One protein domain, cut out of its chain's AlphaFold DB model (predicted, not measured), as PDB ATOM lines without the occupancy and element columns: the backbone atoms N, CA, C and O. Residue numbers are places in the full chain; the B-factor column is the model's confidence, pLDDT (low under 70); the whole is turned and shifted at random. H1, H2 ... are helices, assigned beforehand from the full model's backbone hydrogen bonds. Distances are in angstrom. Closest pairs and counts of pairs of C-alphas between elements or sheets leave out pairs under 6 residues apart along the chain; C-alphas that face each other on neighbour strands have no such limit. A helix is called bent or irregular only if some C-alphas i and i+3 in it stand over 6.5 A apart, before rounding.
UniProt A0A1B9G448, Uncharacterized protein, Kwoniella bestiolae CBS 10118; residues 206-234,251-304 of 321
ATOM      1  N   SER A 206     124.469 182.481 188.113       79.12
ATOM      2  CA  SER A 206     125.551 183.394 187.755       79.12
ATOM      3  C   SER A 206     126.629 182.594 187.024       79.12
ATOM      4  O   SER A 206     127.536 182.054 187.649       79.12
ATOM      5  N   LEU A 207     126.491 182.446 185.704       75.06
ATOM      6  CA  LEU A 207     127.521 181.826 184.870       75.06
ATOM      7  C   LEU A 207     128.591 182.878 184.554       75.06
ATOM      8  O   LEU A 207     128.347 183.779 183.751       75.06
ATOM      9  N   PHE A 208     129.765 182.763 185.170       70.44
ATOM     10  CA  PHE A 208     130.894 183.663 184.928       70.44
ATOM     11  C   PHE A 208     132.185 182.854 184.775       70.44
ATOM     12  O   PHE A 208     132.477 181.996 185.600       70.44
ATOM     13  N   ASN A 209     132.941 183.095 183.698       60.69
ATOM     14  CA  ASN A 209     134.220 182.427 183.406       60.69
ATOM     15  C   ASN A 209     134.200 180.883 183.492       60.69
ATOM     16  O   ASN A 209     135.176 180.265 183.899       60.69
ATOM     17  N   GLY A 210     133.092 180.249 183.094       65.62
ATOM     18  CA  GLY A 210     132.950 178.786 183.121       65.62
ATOM     19  C   GLY A 210     132.551 178.207 184.482       65.62
ATOM     20  O   GLY A 210     132.226 177.026 184.556       65.62
ATOM     21  N   THR A 211     132.487 179.028 185.530       69.69
ATOM     22  CA  THR A 211     131.962 178.650 186.845       69.69
ATOM     23  C   THR A 211     130.458 178.938 186.892       69.69
ATOM     24  O   THR A 211     130.019 180.035 186.538       69.69
ATOM     25  N   CYS A 212     129.647 177.956 187.303       81.44
ATOM     26  CA  CYS A 212     128.198 178.114 187.472       81.44
ATOM     27  C   CYS A 212     127.754 177.680 188.864       81.44
ATOM     28  O   CYS A 212     128.060 176.576 189.311       81.44
ATOM     29  N   THR A 213     126.915 178.504 189.488       84.19
ATOM     30  CA  THR A 213     126.308 178.218 190.794       84.19
ATOM     31  C   THR A 213     125.338 177.034 190.775       84.19
ATOM     32  O   THR A 213     125.035 176.489 191.830       84.19
ATOM     33  N   CYS A 214     124.869 176.572 189.603       86.56
ATOM     34  CA  CYS A 214     124.045 175.358 189.515       86.56
ATOM     35  C   CYS A 214     124.757 174.125 190.074       86.56
ATOM     36  O   CYS A 214     124.095 173.306 190.702       86.56
ATOM     37  N   LEU A 215     126.063 173.990 189.819       84.50
ATOM     38  CA  LEU A 215     126.830 172.851 190.317       84.50
ATOM     39  C   LEU A 215     126.968 172.946 191.837       84.50
ATOM     40  O   LEU A 215     126.646 171.993 192.528       84.50
ATOM     41  N   THR A 216     127.287 174.131 192.356       83.81
ATOM     42  CA  THR A 216     127.346 174.396 193.799       83.81
ATOM     43  C   THR A 216     126.042 174.055 194.522       83.81
ATOM     44  O   THR A 216     126.060 173.419 195.571       83.81
ATOM     45  N   TYR A 217     124.891 174.440 193.961       86.75
ATOM     46  CA  TYR A 217     123.597 174.069 194.538       86.75
ATOM     47  C   TYR A 217     123.330 172.569 194.457       86.75
ATOM     48  O   TYR A 217     122.755 172.005 195.382       86.75
ATOM     49  N   PHE A 218     123.734 171.920 193.365       87.62
ATOM     50  CA  PHE A 218     123.577 170.481 193.218       87.62
ATOM     51  C   PHE A 218     124.458 169.697 194.196       87.62
ATOM     52  O   PHE A 218     123.950 168.778 194.822       87.62
ATOM     53  N   GLU A 219     125.717 170.094 194.384       85.19
ATOM     54  CA  GLU A 219     126.631 169.540 195.394       85.19
ATOM     55  C   GLU A 219     126.015 169.614 196.795       85.19
ATOM     56  O   GLU A 219     125.898 168.595 197.470       85.19
ATOM     57  N   ALA A 220     125.534 170.796 197.197       84.12
ATOM     58  CA  ALA A 220     124.911 170.994 198.506       84.12
ATOM     59  C   ALA A 220     123.649 170.132 198.696       84.12
ATOM     60  O   ALA A 220     123.400 169.609 199.780       84.12
ATOM     61  N   VAL A 221     122.842 169.962 197.644       87.75
ATOM     62  CA  VAL A 221     121.674 169.069 197.674       87.75
ATOM     63  C   VAL A 221     122.105 167.608 197.769       87.75
ATOM     64  O   VAL A 221     121.565 166.881 198.595       87.75
ATOM     65  N   ALA A 222     123.050 167.170 196.937       85.56
ATOM     66  CA  ALA A 222     123.529 165.793 196.925       85.56
ATOM     67  C   ALA A 222     124.072 165.401 198.303       85.56
ATOM     68  O   ALA A 222     123.674 164.368 198.834       85.56
ATOM     69  N   PHE A 223     124.879 166.278 198.906       83.25
ATOM     70  CA  PHE A 223     125.379 166.125 200.267       83.25
ATOM     71  C   PHE A 223     124.236 166.020 201.286       83.25
ATOM     72  O   PHE A 223     124.150 165.039 202.022       83.25
ATOM     73  N   ALA A 224     123.298 166.972 201.276       83.19
ATOM     74  CA  ALA A 224     122.201 166.999 202.240       83.19
ATOM     75  C   ALA A 224     121.302 165.752 202.168       83.19
ATOM     76  O   ALA A 224     120.833 165.281 203.198       83.19
ATOM     77  N   LEU A 225     121.053 165.200 200.972       85.00
ATOM     78  CA  LEU A 225     120.196 164.019 200.784       85.00
ATOM     79  C   LEU A 225     120.853 162.703 201.235       85.00
ATOM     80  O   LEU A 225     120.149 161.695 201.387       85.00
ATOM     81  N   THR A 226     122.173 162.686 201.423       79.81
ATOM     82  CA  THR A 226     122.900 161.499 201.883       79.81
ATOM     83  C   THR A 226     122.953 161.386 203.392       79.81
ATOM     84  O   THR A 226     123.035 162.377 204.103       79.81
ATOM     85  N   ASP A 227     122.942 160.147 203.883       75.56
ATOM     86  CA  ASP A 227     123.372 159.830 205.240       75.56
ATOM     87  C   ASP A 227     124.906 159.679 205.238       75.56
ATOM     88  O   ASP A 227     125.404 158.668 204.717       75.56
ATOM     89  N   PRO A 228     125.663 160.633 205.819       63.91
ATOM     90  CA  PRO A 228     127.121 160.613 205.771       63.91
ATOM     91  C   PRO A 228     127.723 159.398 206.475       63.91
ATOM     92  O   PRO A 228     128.848 159.032 206.180       63.91
ATOM     93  N   GLN A 229     126.994 158.750 207.392       66.75
ATOM     94  CA  GLN A 229     127.477 157.567 208.111       66.75
ATOM     95  C   GLN A 229     127.160 156.265 207.374       66.75
ATOM     96  O   GLN A 229     127.811 155.246 207.597       66.75
ATOM     97  N   ARG A 230     126.125 156.265 206.527       65.94
ATOM     98  CA  ARG A 230     125.609 155.049 205.878       65.94
ATOM     99  C   ARG A 230     125.792 155.022 204.372       65.94
ATOM    100  O   ARG A 230     125.470 154.004 203.761       65.94
ATOM    101  N   THR A 231     126.310 156.089 203.767       73.38
ATOM    102  CA  THR A 231     126.586 156.217 202.320       73.38
ATOM    103  C   THR A 231     125.374 156.075 201.405       73.38
ATOM    104  O   THR A 231     125.517 155.979 200.197       73.38
ATOM    105  N   GLN A 232     124.171 156.062 201.955       79.06
ATOM    106  CA  GLN A 232     122.927 155.819 201.230       79.06
ATOM    107  C   GLN A 232     122.077 157.088 201.197       79.06
ATOM    108  O   GLN A 232     122.341 158.040 201.941       79.06
ATOM    109  N   ILE A 233     121.020 157.084 200.384       84.75
ATOM    110  CA  ILE A 233     119.981 158.110 200.505       84.75
ATOM    111  C   ILE A 233     119.392 158.036 201.918       84.75
ATOM    112  O   ILE A 233     119.198 156.943 202.463       84.75
ATOM    113  N   SER A 234     119.111 159.194 202.520       84.31
ATOM    114  CA  SER A 234     118.528 159.268 203.860       84.31
ATOM    115  C   SER A 234     117.359 158.274 204.031       84.31
ATOM    116  O   SER A 234     116.424 158.272 203.220       84.31
ATOM    117  N   HIS A 251     121.735 174.922 183.916       84.50
ATOM    118  CA  HIS A 251     123.039 174.467 183.441       84.50
ATOM    119  C   HIS A 251     123.429 173.090 183.971       84.50
ATOM    120  O   HIS A 251     124.406 172.538 183.481       84.50
ATOM    121  N   LEU A 252     122.673 172.515 184.914       82.62
ATOM    122  CA  LEU A 252     123.041 171.245 185.535       82.62
ATOM    123  C   LEU A 252     123.190 170.131 184.497       82.62
ATOM    124  O   LEU A 252     124.228 169.492 184.448       82.62
ATOM    125  N   SER A 253     122.236 170.014 183.567       74.94
ATOM    126  CA  SER A 253     122.260 168.998 182.505       74.94
ATOM    127  C   SER A 253     123.421 169.127 181.511       74.94
ATOM    128  O   SER A 253     123.554 168.283 180.632       74.94
ATOM    129  N   ARG A 254     124.208 170.213 181.559       72.00
ATOM    130  CA  ARG A 254     125.432 170.358 180.750       72.00
ATOM    131  C   ARG A 254     126.653 169.740 181.424       72.00
ATOM    132  O   ARG A 254     127.637 169.498 180.739       72.00
ATOM    133  N   TYR A 255     126.586 169.549 182.737       70.94
ATOM    134  CA  TYR A 255     127.711 169.128 183.561       70.94
ATOM    135  C   TYR A 255     127.464 167.775 184.228       70.94
ATOM    136  O   TYR A 255     128.418 167.039 184.419       70.94
ATOM    137  N   VAL A 256     126.210 167.464 184.569       77.81
ATOM    138  CA  VAL A 256     125.821 166.325 185.405       77.81
ATOM    139  C   VAL A 256     124.428 165.828 184.996       77.81
ATOM    140  O   VAL A 256     123.513 166.634 184.785       77.81
ATOM    141  N   ASP A 257     124.230 164.506 184.933       81.75
ATOM    142  CA  ASP A 257     122.886 163.919 184.994       81.75
ATOM    143  C   ASP A 257     122.454 163.749 186.468       81.75
ATOM    144  O   ASP A 257     122.964 162.876 187.165       81.75
ATOM    145  N   PRO A 258     121.479 164.533 186.967       74.56
ATOM    146  CA  PRO A 258     121.004 164.452 188.352       74.56
ATOM    147  C   PRO A 258     120.288 163.136 188.699       74.56
ATOM    148  O   PRO A 258     119.931 162.926 189.857       74.56
ATOM    149  N   ASN A 259     120.015 162.278 187.709       78.75
ATOM    150  CA  ASN A 259     119.431 160.950 187.909       78.75
ATOM    151  C   ASN A 259     120.473 159.825 187.809       78.75
ATOM    152  O   ASN A 259     120.098 158.647 187.892       78.75
ATOM    153  N   ASP A 260     121.746 160.169 187.599       84.12
ATOM    154  CA  ASP A 260     122.851 159.222 187.604       84.12
ATOM    155  C   ASP A 260     123.428 159.106 189.029       84.12
ATOM    156  O   ASP A 260     123.909 160.096 189.588       84.12
ATOM    157  N   PRO A 261     123.372 157.914 189.656       82.25
ATOM    158  CA  PRO A 261     123.947 157.695 190.980       82.25
ATOM    159  C   PRO A 261     125.456 157.964 191.036       82.25
ATOM    160  O   PRO A 261     125.950 158.341 192.094       82.25
ATOM    161  N   ASP A 262     126.189 157.780 189.932       83.50
ATOM    162  CA  ASP A 262     127.630 158.027 189.910       83.50
ATOM    163  C   ASP A 262     127.939 159.531 189.931       83.50
ATOM    164  O   ASP A 262     128.866 159.958 190.614       83.50
ATOM    165  N   GLU A 263     127.122 160.348 189.264       85.06
ATOM    166  CA  GLU A 263     127.258 161.806 189.307       85.06
ATOM    167  C   GLU A 263     126.852 162.394 190.667       85.06
ATOM    168  O   GLU A 263     127.480 163.334 191.153       85.06
ATOM    169  N   LEU A 264     125.834 161.821 191.322       81.62
ATOM    170  CA  LEU A 264     125.485 162.169 192.705       81.62
ATOM    171  C   LEU A 264     126.622 161.825 193.675       81.62
ATOM    172  O   LEU A 264     126.966 162.652 194.517       81.62
ATOM    173  N   ALA A 265     127.236 160.646 193.529       82.50
ATOM    174  CA  ALA A 265     128.399 160.256 194.323       82.50
ATOM    175  C   ALA A 265     129.565 161.235 194.126       82.50
ATOM    176  O   ALA A 265     130.123 161.727 195.105       82.50
ATOM    177  N   ASN A 266     129.879 161.577 192.873       82.62
ATOM    178  CA  ASN A 266     130.920 162.551 192.548       82.62
ATOM    179  C   ASN A 266     130.631 163.929 193.156       82.62
ATOM    180  O   ASN A 266     131.545 164.558 193.685       82.62
ATOM    181  N   ALA A 267     129.377 164.384 193.126       82.25
ATOM    182  CA  ALA A 267     128.990 165.664 193.712       82.25
ATOM    183  C   ALA A 267     129.185 165.698 195.237       82.25
ATOM    184  O   ALA A 267     129.668 166.702 195.757       82.25
ATOM    185  N   VAL A 268     128.884 164.604 195.948       78.31
ATOM    186  CA  VAL A 268     129.169 164.482 197.393       78.31
ATOM    187  C   VAL A 268     130.675 164.517 197.659       78.31
ATOM    188  O   VAL A 268     131.135 165.265 198.514       78.31
ATOM    189  N   ILE A 269     131.460 163.768 196.881       76.81
ATOM    190  CA  ILE A 269     132.924 163.717 197.027       76.81
ATOM    191  C   ILE A 269     133.555 165.095 196.789       76.81
ATOM    192  O   ILE A 269     134.455 165.499 197.525       76.81
ATOM    193  N   MET A 270     133.093 165.826 195.769       74.44
ATOM    194  CA  MET A 270     133.573 167.178 195.472       74.44
ATOM    195  C   MET A 270     133.193 168.181 196.564       74.44
ATOM    196  O   MET A 270     133.985 169.075 196.857       74.44
ATOM    197  N   HIS A 271     132.013 168.026 197.172       72.31
ATOM    198  CA  HIS A 271     131.564 168.881 198.267       72.31
ATOM    199  C   HIS A 271     132.491 168.785 199.492       72.31
ATOM    200  O   HIS A 271     132.877 169.817 200.038       72.31
ATOM    201  N   ASP A 272     132.933 167.578 199.860       62.97
ATOM    202  CA  ASP A 272     133.827 167.326 201.006       62.97
ATOM    203  C   ASP A 272     135.325 167.522 200.683       62.97
ATOM    204  O   ASP A 272     136.207 166.922 201.299       62.97
ATOM    205  N   ASN A 273     135.651 168.363 199.691       59.94
ATOM    206  CA  ASN A 273     137.025 168.614 199.231       59.94
ATOM    207  C   ASN A 273     137.809 167.335 198.862       59.94
ATOM    208  O   ASN A 273     139.040 167.318 198.919       59.94
ATOM    209  N   GLY A 274     137.116 166.264 198.464       52.03
ATOM    210  CA  GLY A 274     137.733 165.003 198.061       52.03
ATOM    211  C   GLY A 274     138.176 164.087 199.205       52.03
ATOM    212  O   GLY A 274     138.790 163.059 198.918       52.03
ATOM    213  N   PHE A 275     137.862 164.406 200.464       46.53
ATOM    214  CA  PHE A 275     138.180 163.544 201.602       46.53
ATOM    215  C   PHE A 275     136.900 162.960 202.198       46.53
ATOM    216  O   PHE A 275     136.148 163.691 202.840       46.53
ATOM    217  N   PRO A 276     136.631 161.650 202.052       50.59
ATOM    218  CA  PRO A 276     135.697 161.027 202.971       50.59
ATOM    219  C   PRO A 276     136.245 161.196 204.389       50.59
ATOM    220  O   PRO A 276     137.423 160.936 204.617       50.59
ATOM    221  N   ALA A 277     135.406 161.680 205.304       47.00
ATOM    222  CA  ALA A 277     135.784 162.100 206.650       47.00
ATOM    223  C   ALA A 277     136.844 161.185 207.304       47.00
ATOM    224  O   ALA A 277     136.535 160.097 207.796       47.00
ATOM    225  N   GLU A 278     138.099 161.646 207.348       41.53
ATOM    226  CA  GLU A 278     139.159 161.046 208.162       41.53
ATOM    227  C   GLU A 278     138.849 161.364 209.632       41.53
ATOM    228  O   GLU A 278     139.306 162.354 210.202       41.53
ATOM    229  N   GLY A 279     137.957 160.574 210.235       38.31
ATOM    230  CA  GLY A 279     137.373 160.939 211.522       38.31
ATOM    231  C   GLY A 279     136.585 159.837 212.221       38.31
ATOM    232  O   GLY A 279     135.446 160.047 212.616       38.31
ATOM    233  N   GLY A 280     137.197 158.670 212.433       39.91
ATOM    234  CA  GLY A 280     136.969 157.897 213.666       39.91
ATOM    235  C   GLY A 280     135.895 156.802 213.697       39.91
ATOM    236  O   GLY A 280     135.905 156.027 214.647       39.91
ATOM    237  N   CYS A 281     135.043 156.637 212.684       40.56
ATOM    238  CA  CYS A 281     134.151 155.474 212.571       40.56
ATOM    239  C   CYS A 281     133.956 155.116 211.091       40.56
ATOM    240  O   CYS A 281     133.161 155.753 210.416       40.56
ATOM    241  N   SER A 282     134.694 154.103 210.613       49.94
ATOM    242  CA  SER A 282     134.740 153.596 209.225       49.94
ATOM    243  C   SER A 282     135.009 154.655 208.148       49.94
ATOM    244  O   SER A 282     134.113 155.395 207.762       49.94
ATOM    245  N   GLU A 283     136.233 154.674 207.612       60.53
ATOM    246  CA  GLU A 283     136.560 155.415 206.388       60.53
ATOM    247  C   GLU A 283     135.655 154.931 205.249       60.53
ATOM    248  O   GLU A 283     135.789 153.818 204.738       60.53
ATOM    249  N   ILE A 284     134.685 155.758 204.882       66.12
ATOM    250  CA  ILE A 284     133.841 155.537 203.715       66.12
ATOM    251  C   ILE A 284     134.706 155.760 202.483       66.12
ATOM    252  O   ILE A 284     135.241 156.839 202.301       66.12
ATOM    253  N   THR A 285     134.863 154.783 201.599       74.06
ATOM    254  CA  THR A 285     135.639 155.037 200.377       74.06
ATOM    255  C   THR A 285     134.772 155.693 199.298       74.06
ATOM    256  O   THR A 285     133.552 155.516 199.265       74.06
ATOM    257  N   VAL A 286     135.403 156.375 198.333       75.38
ATOM    258  CA  VAL A 286     134.751 156.801 197.073       75.38
ATOM    259  C   VAL A 286     133.980 155.635 196.443       75.38
ATOM    260  O   VAL A 286     132.830 155.771 196.029       75.38
ATOM    261  N   HIS A 287     134.590 154.449 196.435       77.62
ATOM    262  CA  HIS A 287     133.970 153.236 195.918       77.62
ATOM    263  C   HIS A 287     132.701 152.839 196.703       77.62
ATOM    264  O   HIS A 287     131.744 152.335 196.108       77.62
ATOM    265  N   ASP A 288     132.663 153.049 198.020       76.94
ATOM    266  CA  ASP A 288     131.488 152.750 198.844       76.94
ATOM    267  C   ASP A 288     130.333 153.714 198.574       76.94
ATOM    268  O   ASP A 288     129.203 153.245 198.436       76.94
ATOM    269  N   LEU A 289     130.613 155.008 198.368       78.50
ATOM    270  CA  LEU A 289     129.609 155.989 197.934       78.50
ATOM    271  C   LEU A 289     128.981 155.591 196.594       78.50
ATOM    272  O   LEU A 289     127.762 155.436 196.508       78.50
ATOM    273  N   HIS A 290     129.795 155.317 195.568       82.69
ATOM    274  CA  HIS A 290     129.287 154.846 194.272       82.69
ATOM    275  C   HIS A 290     128.434 153.580 194.412       82.69
ATOM    276  O   HIS A 290     127.347 153.470 193.837       82.69
ATOM    277  N   ARG A 291     128.901 152.600 195.196       83.31
ATOM    278  CA  ARG A 291     128.163 151.353 195.426       83.31
ATOM    279  C   ARG A 291     126.820 151.618 196.106       83.31
ATOM    280  O   ARG A 291     125.834 150.977 195.739       83.31
ATOM    281  N   ALA A 292     126.777 152.501 197.092       78.69
ATOM    282  CA  ALA A 292     125.586 152.751 197.880       78.69
ATOM    283  C   ALA A 292     124.541 153.578 197.115       78.69
ATOM    284  O   ALA A 292     123.391 153.149 197.039       78.69
ATOM    285  N   PHE A 293     124.932 154.625 196.387       84.00
ATOM    286  CA  PHE A 293     124.015 155.330 195.483       84.00
ATOM    287  C   PHE A 293     123.443 154.424 194.384       84.00
ATOM    288  O   PHE A 293     122.260 154.508 194.048       84.00
ATOM    289  N   ARG A 294     124.244 153.490 193.851       85.88
ATOM    290  CA  ARG A 294     123.754 152.492 192.887       85.88
ATOM    291  C   ARG A 294     122.711 151.544 193.480       85.88
ATOM    292  O   ARG A 294     121.872 151.056 192.726       85.88
ATOM    293  N   ARG A 295     122.723 151.281 194.794       86.12
ATOM    294  CA  ARG A 295     121.664 150.486 195.453       86.12
ATOM    295  C   ARG A 295     120.324 151.217 195.428       86.12
ATOM    296  O   ARG A 295     119.301 150.582 195.175       86.12
ATOM    297  N   ASP A 296     120.349 152.538 195.570       87.06
ATOM    298  CA  ASP A 296     119.154 153.388 195.608       87.06
ATOM    299  C   ASP A 296     118.793 153.999 194.241       87.06
ATOM    300  O   ASP A 296     117.901 154.844 194.139       87.06
ATOM    301  N   VAL A 297     119.429 153.542 193.153       88.12
ATOM    302  CA  VAL A 297     119.269 154.096 191.794       88.12
ATOM    303  C   VAL A 297     117.814 154.165 191.328       88.12
ATOM    304  O   VAL A 297     117.411 155.112 190.651       88.12
ATOM    305  N   THR A 298     117.000 153.175 191.697       88.50
ATOM    306  CA  THR A 298     115.578 153.136 191.340       88.50
ATOM    307  C   THR A 298     114.811 154.263 192.024       88.50
ATOM    308  O   THR A 298     113.979 154.912 191.387       88.50
ATOM    309  N   TRP A 299     115.103 154.521 193.303       90.00
ATOM    310  CA  TRP A 299     114.492 155.618 194.044       90.00
ATOM    311  C   TRP A 299     114.949 156.961 193.470       90.00
ATOM    312  O   TRP A 299     114.102 157.789 193.145       90.00
ATOM    313  N   ILE A 300     116.254 157.131 193.237       88.69
ATOM    314  CA  ILE A 300     116.857 158.351 192.673       88.69
ATOM    315  C   ILE A 300     116.169 158.738 191.360       88.69
ATOM    316  O   ILE A 300     115.592 159.822 191.250       88.69
ATOM    317  N   LYS A 301     116.121 157.813 190.392       87.38
ATOM    318  CA  LYS A 301     115.505 158.047 189.074       87.38
ATOM    319  C   LYS A 301     114.014 158.374 189.162       87.38
ATOM    320  O   LYS A 301     113.491 159.149 188.355       87.38
ATOM    321  N   LYS A 302     113.303 157.783 190.123       88.75
ATOM    322  CA  LYS A 302     111.865 158.008 190.318       88.75
ATOM    323  C   LYS A 302     111.594 159.363 190.981       88.75
ATOM    324  O   LYS A 302     110.714 160.087 190.512       88.75
ATOM    325  N   ASN A 303     112.342 159.703 192.027       89.81
ATOM    326  CA  ASN A 303     111.939 160.702 193.014       89.81
ATOM    327  C   ASN A 303     112.721 162.016 192.965       89.81
ATOM    328  O   ASN A 303     112.181 163.024 193.416       89.81
ATOM    329  N   ILE A 304     113.919 162.051 192.375       90.31
ATOM    330  CA  ILE A 304     114.630 163.308 192.112       90.31
ATOM    331  C   ILE A 304     114.198 163.840 190.743       90.31
ATOM    332  O   ILE A 304     114.138 163.107 189.748       90.31
TER     333      ILE A 304
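What this domain is: This is residues 206 to 234 and 251 to 304 of the 321 residues of an uncharacterized protein of Kwoniella bestiolae CBS 10118 (UniProt A0A1B9G448). Helix H3 lies in the middle of a small helical body, with H1 crossing it on one side and H4 folded back against it on another as a helical hairpin. The short turn of H2 sits by the first half of H1, and H5 turns off the end of H4 at a corner, near the start of H3, while a long loop of residues 272 to 285 joins H3 to H4. The printed part has 83 residues with five named helices, in the order H1, H2, H3, H4, H5 along the chain, and no named strand; the class is all helix, with 45 of the 83 printed residues in the helices. The whole is compact, with a radius of gyration of the C-alphas of 12.9 A, and the C-alphas span 40 by 30 by 18 A along their three main axes.

Where its parts are: The printed part begins at Ser 206, whose C-alpha is at (125.551, 183.394, 187.755). H1, residues 213 to 225, is the longest helix by residues; it begins with C-alpha 213 at (126.308, 178.218, 190.794) and measures 18.4 A from first to last C-alpha. The cut follows Ser 234, and print resumes at His 251. H2, residues 252 to 255, is 5.5 A long. H3, residues 261 to 271, runs 15.4 A from C-alpha 261 at (123.947, 157.695, 190.980). H4, residues 286 to 295, is 14.6 A long. H5, residues 297 to 303, is 9.9 A long and ends with C-alpha 303 at (111.939, 160.702, 193.014). None of these helices is bent.

How they stand to each other: H1 touches H2 with residues 214 to 218 alone; the closest C-alphas, those of Cys 214 and Leu 252, are 5.8 A apart. H1 touches H3 with residues 218 to 223 alone, the closest C-alphas being those of Glu 219 and Ala 267 at 4.8 A. The lines of H1 and H3 are about perpendicular, at 77 degrees. H2 and H3 follow each other in the chain by a tight link of 5 residues, yet they are apart. H3 and H4 touch, with the C-alphas of Pro 261 and Phe 293 closest at 5.1 A. They form a helical hairpin and run opposite ways at a steep tilt of 40 degrees. H3 and H5 are close but not clearly touching; their closest C-alphas, those of Pro 261 and Val 297, are 6.0 A apart, and their lines are about perpendicular at 84 degrees. H4 and H5 meet only through their link. H1 is apart from H4 and from H5, and H2 is apart from both of these too. In H1, H3, H4 and H5 every backbone O i to N i+4 pair is within hydrogen-bond range. H2 is too short for such a pair, and its 1 pair of O i and N i+3 is within range.

The domain as a whole: The two C-alphas farthest apart, those of Asn 209 and Cys 281, are 39.7 A from each other, and the first and last printed C-alphas, those of Ser 206 and Ile 304, are 23.3 A apart. Residues 235 to 250 are cut out, and C-alphas 234 and 251 are 25.9 A apart across the cut, which falls in the link from H1 to H2. Of the links that are printed whole, H3 to H4 is long, with 14 residues, and H4 to H5 is tight, with 1 residue, as is H2 to H3. The C-alphas of residues 272 to 285 lie 10 to 22 A from the mean of the C-alphas. The mean pLDDT of the printed part is 75.7, and 19 residues are under 70: residues 209 to 211, 228 to 230 and 272 to 284.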